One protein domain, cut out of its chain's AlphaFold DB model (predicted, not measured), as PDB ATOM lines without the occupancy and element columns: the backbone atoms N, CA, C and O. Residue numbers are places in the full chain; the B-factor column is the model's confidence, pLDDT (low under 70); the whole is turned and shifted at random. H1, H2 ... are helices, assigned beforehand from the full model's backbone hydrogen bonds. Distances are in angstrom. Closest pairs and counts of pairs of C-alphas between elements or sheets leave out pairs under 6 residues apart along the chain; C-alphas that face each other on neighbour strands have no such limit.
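What this domain is: This is residues 12 to 58 of the 95 residues of an uncharacterized protein of Sphingobacteriaceae bacterium (UniProt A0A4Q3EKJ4). Two helices sit toward the two ends of an open, rod-like shape and are joined by a long link, residues 27 to 40, that turns back after H1 and runs past it toward H2. The helices do not pack on each other, and there is no closed core. The printed part has 47 residues with two named helices, H1 then H2, and no named strand; the class is all helix. The whole is extended, with a radius of gyration of the C-alphas of 17.1 A, and its C-alphas span 50 by 20 by 15 A.

How they stand to each other: H1, residues 14 to 26, and H2, residues 41 to 55, are apart: no C-alpha of the one is within 8 A of the other. Residues 12 to 20, of which 14 to 20 belong to H1, stand free. Residues 32 to 49, of which 41 to 49 belong to H2, stand free too. In H1 and H2 every O i to N i+4 pair is within hydrogen-bond range.

Where its parts are: H1 begins with C-alpha 14 at (216.294, 241.494, 151.923) and ends with C-alpha 26 at (213.876, 243.543, 170.131), 18.5 A from first to last C-alpha. H2, the longest helix with 15 residues, measures 21.2 A from C-alpha 41 at (202.396, 244.846, 138.570) to C-alpha 55 at (207.809, 264.023, 131.279).

The domain as a whole: The two C-alphas farthest apart are those of Ala 26 and Lys 58, 50.2 A. The printed part has no cut. The link from H1 to H2 is long, with 14 residues. The mean pLDDT of the printed part is 90.0, and residues 35 to 37, within that link, are under 70.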
ATOM      1  N   GLN A  12     215.397 248.486 150.775       90.25
ATOM      2  CA  GLN A  12     215.800 248.354 149.367       90.25
ATOM      3  C   GLN A  12     216.266 246.935 149.004       90.25
ATOM      4  O   GLN A  12     216.451 246.634 147.827       90.25
ATOM      5  N   ASN A  13     216.493 246.074 150.001       90.12
ATOM      6  CA  ASN A  13     216.909 244.683 149.833       90.12
ATOM      7  C   ASN A  13     216.509 243.818 151.048       90.12
ATOM      8  O   ASN A  13     216.113 244.336 152.096       90.12
ATOM      9  N   GLU A  14     216.640 242.497 150.900       89.31
ATOM     10  CA  GLU A  14     216.294 241.494 151.923       89.31
ATOM     11  C   GLU A  14     217.118 241.632 153.217       89.31
ATOM     12  O   GLU A  14     216.614 241.410 154.321       89.31
ATOM     13  N   GLU A  15     218.385 242.037 153.104       93.69
ATOM     14  CA  GLU A  15     219.284 242.217 154.251       93.69
ATOM     15  C   GLU A  15     218.800 243.356 155.162       93.69
ATOM     16  O   GLU A  15     218.727 243.196 156.383       93.69
ATOM     17  N   GLN A  16     218.399 244.489 154.573       94.12
ATOM     18  CA  GLN A  16     217.832 245.629 155.295       94.12
ATOM     19  C   GLN A  16     216.511 245.269 155.975       94.12
ATOM     20  O   GLN A  16     216.298 245.651 157.128       94.12
ATOM     21  N   LEU A  17     215.638 244.528 155.286       92.81
ATOM     22  CA  LEU A  17     214.365 244.081 155.850       92.81
ATOM     23  C   LEU A  17     214.595 243.185 157.075       92.81
ATOM     24  O   LEU A  17     214.018 243.421 158.136       92.81
ATOM     25  N   THR A  18     215.505 242.217 156.957       94.19
ATOM     26  CA  THR A  18     215.839 241.284 158.042       94.19
ATOM     27  C   THR A  18     216.414 242.014 159.257       94.19
ATOM     28  O   THR A  18     215.998 241.761 160.389       94.19
ATOM     29  N   ALA A  19     217.340 242.953 159.038       95.56
ATOM     30  CA  ALA A  19     217.921 243.750 160.115       95.56
ATOM     31  C   ALA A  19     216.859 244.594 160.840       95.56
ATOM     32  O   ALA A  19     216.830 244.631 162.073       95.56
ATOM     33  N   LEU A  20     215.952 245.227 160.089       95.12
ATOM     34  CA  LEU A  20     214.882 246.048 160.651       95.12
ATOM     35  C   LEU A  20     213.901 245.216 161.485       95.12
ATOM     36  O   LEU A  20     213.547 245.620 162.590       95.12
ATOM     37  N   GLU A  21     213.512 244.031 161.011       93.31
ATOM     38  CA  GLU A  21     212.637 243.130 161.769       93.31
ATOM     39  C   GLU A  21     213.224 242.735 163.124       93.31
ATOM     40  O   GLU A  21     212.494 242.666 164.113       93.31
ATOM     41  N   ILE A  22     214.530 242.463 163.179       96.25
ATOM     42  CA  ILE A  22     215.212 242.098 164.424       96.25
ATOM     43  C   ILE A  22     215.165 243.268 165.408       96.25
ATOM     44  O   ILE A  22     214.806 243.072 166.569       96.25
ATOM     45  N   ILE A  23     215.478 244.480 164.942       95.69
ATOM     46  CA  ILE A  23     215.466 245.691 165.771       95.69
ATOM     47  C   ILE A  23     214.055 245.960 166.306       95.69
ATOM     48  O   ILE A  23     213.879 246.136 167.511       95.69
ATOM     49  N   LEU A  24     213.040 245.927 165.438       94.69
ATOM     50  CA  LEU A  24     211.652 246.186 165.826       94.69
ATOM     51  C   LEU A  24     211.136 245.149 166.832       94.69
ATOM     52  O   LEU A  24     210.533 245.524 167.839       94.69
ATOM     53  N   LYS A  25     211.441 243.858 166.625       94.75
ATOM     54  CA  LYS A  25     211.102 242.787 167.578       94.75
ATOM     55  C   LYS A  25     211.814 242.970 168.917       94.75
ATOM     56  O   LYS A  25     211.175 242.832 169.955       94.75
ATOM     57  N   ALA A  26     213.104 243.311 168.909       97.44
ATOM     58  CA  ALA A  26     213.876 243.543 170.131       97.44
ATOM     59  C   ALA A  26     213.327 244.721 170.952       97.44
ATOM     60  O   ALA A  26     213.365 244.689 172.180       97.44
ATOM     61  N   MET A  27     212.779 245.735 170.282       96.31
ATOM     62  CA  MET A  27     212.129 246.886 170.915       96.31
ATOM     63  C   MET A  27     210.653 246.643 171.264       96.31
ATOM     64  O   MET A  27     210.005 247.536 171.807       96.31
ATOM     65  N   ASN A  28     210.119 245.456 170.961       94.25
ATOM     66  CA  ASN A  28     208.708 245.111 171.121       94.25
ATOM     67  C   ASN A  28     207.764 246.102 170.404       94.25
ATOM     68  O   ASN A  28     206.668 246.396 170.885       94.25
ATOM     69  N   ILE A  29     208.211 246.641 169.263       92.25
ATOM     70  CA  ILE A  29     207.433 247.551 168.422       92.25
ATOM     71  C   ILE A  29     206.614 246.708 167.437       92.25
ATOM     72  O   ILE A  29     207.200 245.944 166.663       92.25
ATOM     73  N   PRO A  30     205.275 246.830 167.429       89.12
ATOM     74  CA  PRO A  30     204.447 246.153 166.443       89.12
ATOM     75  C   PRO A  30     204.683 246.747 165.052       89.12
ATOM     76  O   PRO A  30     204.817 247.961 164.897       89.12
ATOM     77  N   PHE A  31     204.711 245.889 164.036       89.69
ATOM     78  CA  PHE A  31     204.831 246.301 162.643       89.69
ATOM     79  C   PHE A  31     203.967 245.421 161.747       89.69
ATOM     80  O   PHE A  31     203.722 244.249 162.042       89.69
ATOM     81  N   GLU A  32     203.534 245.997 160.633       86.88
ATOM     82  CA  GLU A  32     202.766 245.313 159.603       86.88
ATOM     83  C   GLU A  32     203.641 245.148 158.364       86.88
ATOM     84  O   GLU A  32     204.406 246.040 157.993       86.88
ATOM     85  N   LYS A  33     203.542 243.982 157.725       82.19
ATOM     86  CA  LYS A  33     204.107 243.776 156.396       82.19
ATOM     87  C   LYS A  33     202.998 244.037 155.393       82.19
ATOM     88  O   LYS A  33     202.060 243.246 155.303       82.19
ATOM     89  N   GLU A  34     203.112 245.121 154.635       74.56
ATOM     90  CA  GLU A  34     202.329 245.267 153.411       74.56
ATOM     91  C   GLU A  34     202.837 244.231 152.404       74.56
ATOM     92  O   GLU A  34     203.847 244.423 151.727       74.56
ATOM     93  N   ASN A  35     202.161 243.085 152.355       66.56
ATOM     94  CA  ASN A  35     202.321 242.149 151.252       66.56
ATOM     95  C   ASN A  35     201.714 242.768 149.995       66.56
ATOM     96  O   ASN A  35     200.712 243.468 150.097       66.56
ATOM     97  N   GLU A  36     202.367 242.490 148.863       64.50
ATOM     98  CA  GLU A  36     202.039 242.854 147.479       64.50
ATOM     99  C   GLU A  36     201.003 243.968 147.297       64.50
ATOM    100  O   GLU A  36     199.821 243.813 147.598       64.50
ATOM    101  N   SER A  37     201.451 245.071 146.686       69.38
ATOM    102  CA  SER A  37     200.569 246.120 146.169       69.38
ATOM    103  C   SER A  37     199.289 245.499 145.587       69.38
ATOM    104  O   SER A  37     199.396 244.670 144.680       69.38
ATOM    105  N   PRO A  38     198.087 245.931 146.020       76.81
ATOM    106  CA  PRO A  38     196.826 245.385 145.508       76.81
ATOM    107  C   PRO A  38     196.672 245.615 143.996       76.81
ATOM    108  O   PRO A  38     195.805 245.037 143.343       76.81
ATOM    109  N   TYR A  39     197.510 246.482 143.425       79.19
ATOM    110  CA  TYR A  39     197.578 246.744 142.003       79.19
ATOM    111  C   TYR A  39     198.456 245.733 141.278       79.19
ATOM    112  O   TYR A  39     199.625 245.543 141.612       79.19
ATOM    113  N   ASN A  40     197.898 245.183 140.199       86.19
ATOM    114  CA  ASN A  40     198.604 244.329 139.255       86.19
ATOM    115  C   ASN A  40     199.940 244.984 138.808       86.19
ATOM    116  O   ASN A  40     199.926 246.118 138.311       86.19
ATOM    117  N   PRO A  41     201.087 244.290 138.923       88.12
ATOM    118  CA  PRO A  41     202.396 244.846 138.570       88.12
ATOM    119  C   PRO A  41     202.510 245.360 137.126       88.12
ATOM    120  O   PRO A  41     203.143 246.394 136.892       88.12
ATOM    121  N   GLU A  42     201.870 244.706 136.149       90.81
ATOM    122  CA  GLU A  42     201.854 245.181 134.759       90.81
ATOM    123  C   GLU A  42     201.100 246.502 134.615       90.81
ATOM    124  O   GLU A  42     201.482 247.367 133.819       90.81
ATOM    125  N   PHE A  43     200.029 246.679 135.391       88.62
ATOM    126  CA  PHE A  43     199.281 247.929 135.419       88.62
ATOM    127  C   PHE A  43     200.160 249.061 135.959       88.62
ATOM    128  O   PHE A  43     200.309 250.089 135.296       88.62
ATOM    129  N   VAL A  44     200.839 248.837 137.087       90.81
ATOM    130  CA  VAL A  44     201.789 249.805 137.661       90.81
ATOM    131  C   VAL A  44     202.906 250.143 136.665       90.81
ATOM    132  O   VAL A  44     203.252 251.314 136.490       90.81
ATOM    133  N   ALA A  45     203.439 249.147 135.951       93.88
ATOM    134  CA  ALA A  45     204.458 249.358 134.926       93.88
ATOM    135  C   ALA A  45     203.953 250.232 133.760       93.88
ATOM    136  O   ALA A  45     204.671 251.130 133.308       93.88
ATOM    137  N   LYS A  46     202.710 250.028 133.296       94.69
ATOM    138  CA  LYS A  46     202.086 250.864 132.252       94.69
ATOM    139  C   LYS A  46     201.947 252.321 132.693       94.69
ATOM    140  O   LYS A  46     202.274 253.205 131.899       94.69
ATOM    141  N   ILE A  47     201.522 252.566 133.935       94.38
ATOM    142  CA  ILE A  47     201.401 253.923 134.491       94.38
ATOM    143  C   ILE A  47     202.770 254.603 134.554       94.38
ATOM    144  O   ILE A  47     202.946 255.664 133.956       94.38
ATOM    145  N   LYS A  48     203.774 253.949 135.155       95.19
ATOM    146  CA  LYS A  48     205.149 254.481 135.235       95.19
ATOM    147  C   LYS A  48     205.723 254.808 133.853       95.19
ATOM    148  O   LYS A  48     206.374 255.838 133.670       95.19
ATOM    149  N   ARG A  49     205.459 253.959 132.851       95.38
ATOM    150  CA  ARG A  49     205.845 254.220 131.456       95.38
ATOM    151  C   ARG A  49     205.150 255.465 130.897       95.38
ATOM    152  O   ARG A  49     205.805 256.264 130.231       95.38
ATOM    153  N   GLY A  50     203.853 255.626 131.156       94.19
ATOM    154  CA  GLY A  50     203.074 256.797 130.749       94.19
ATOM    155  C   GLY A  50     203.595 258.094 131.370       94.19
ATOM    156  O   GLY A  50     203.833 259.058 130.649       94.19
ATOM    157  N   GLU A  51     203.866 258.095 132.677       94.62
ATOM    158  CA  GLU A  51     204.441 259.246 133.386       94.62
ATOM    159  C   GLU A  51     205.803 259.652 132.818       94.62
ATOM    160  O   GLU A  51     206.066 260.838 132.605       94.62
ATOM    161  N   LYS A  52     206.666 258.671 132.529       96.12
ATOM    162  CA  LYS A  52     207.957 258.918 131.884       96.12
ATOM    163  C   LYS A  52     207.774 259.523 130.491       96.12
ATOM    164  O   LYS A  52     208.391 260.540 130.195       96.12
ATOM    165  N   ALA A  53     206.902 258.948 129.663       94.50
ATOM    166  CA  ALA A  53     206.618 259.472 128.328       94.50
ATOM    167  C   ALA A  53     206.057 260.905 128.374       94.50
ATOM    168  O   ALA A  53     206.445 261.735 127.555       94.50
ATOM    169  N   ALA A  54     205.198 261.218 129.347       91.94
ATOM    170  CA  ALA A  54     204.666 262.562 129.549       91.94
ATOM    171  C   ALA A  54     205.765 263.565 129.938       91.94
ATOM    172  O   ALA A  54     205.854 264.630 129.328       91.94
ATOM    173  N   LYS A  55     206.641 263.206 130.889       93.62
ATOM    174  CA  LYS A  55     207.809 264.023 131.279       93.62
ATOM    175  C   LYS A  55     208.769 264.260 130.112       93.62
ATOM    176  O   LYS A  55     209.331 265.340 129.992       93.62
ATOM    177  N   GLU A  56     208.924 263.267 129.240       96.31
ATOM    178  CA  GLU A  56     209.740 263.350 128.024       96.31
ATOM    179  C   GLU A  56     209.027 264.056 126.852       96.31
ATOM    180  O   GLU A  56     209.588 264.137 125.763       96.31
ATOM    181  N   GLY A  57     207.791 264.539 127.030       92.19
ATOM    182  CA  GLY A  57     207.033 265.224 125.977       92.19
ATOM    183  C   GLY A  57     206.543 264.312 124.844       92.19
ATOM    184  O   GLY A  57     206.126 264.805 123.801       92.19
ATOM    185  N   LYS A  58     206.557 262.990 125.038       91.75
ATOM    186  CA  LYS A  58     206.125 261.969 124.062       91.75
ATOM    187  C   LYS A  58     204.623 261.663 124.120       91.75
ATOM    188  O   LYS A  58     204.165 260.685 123.535       91.75
TER     189      LYS A  58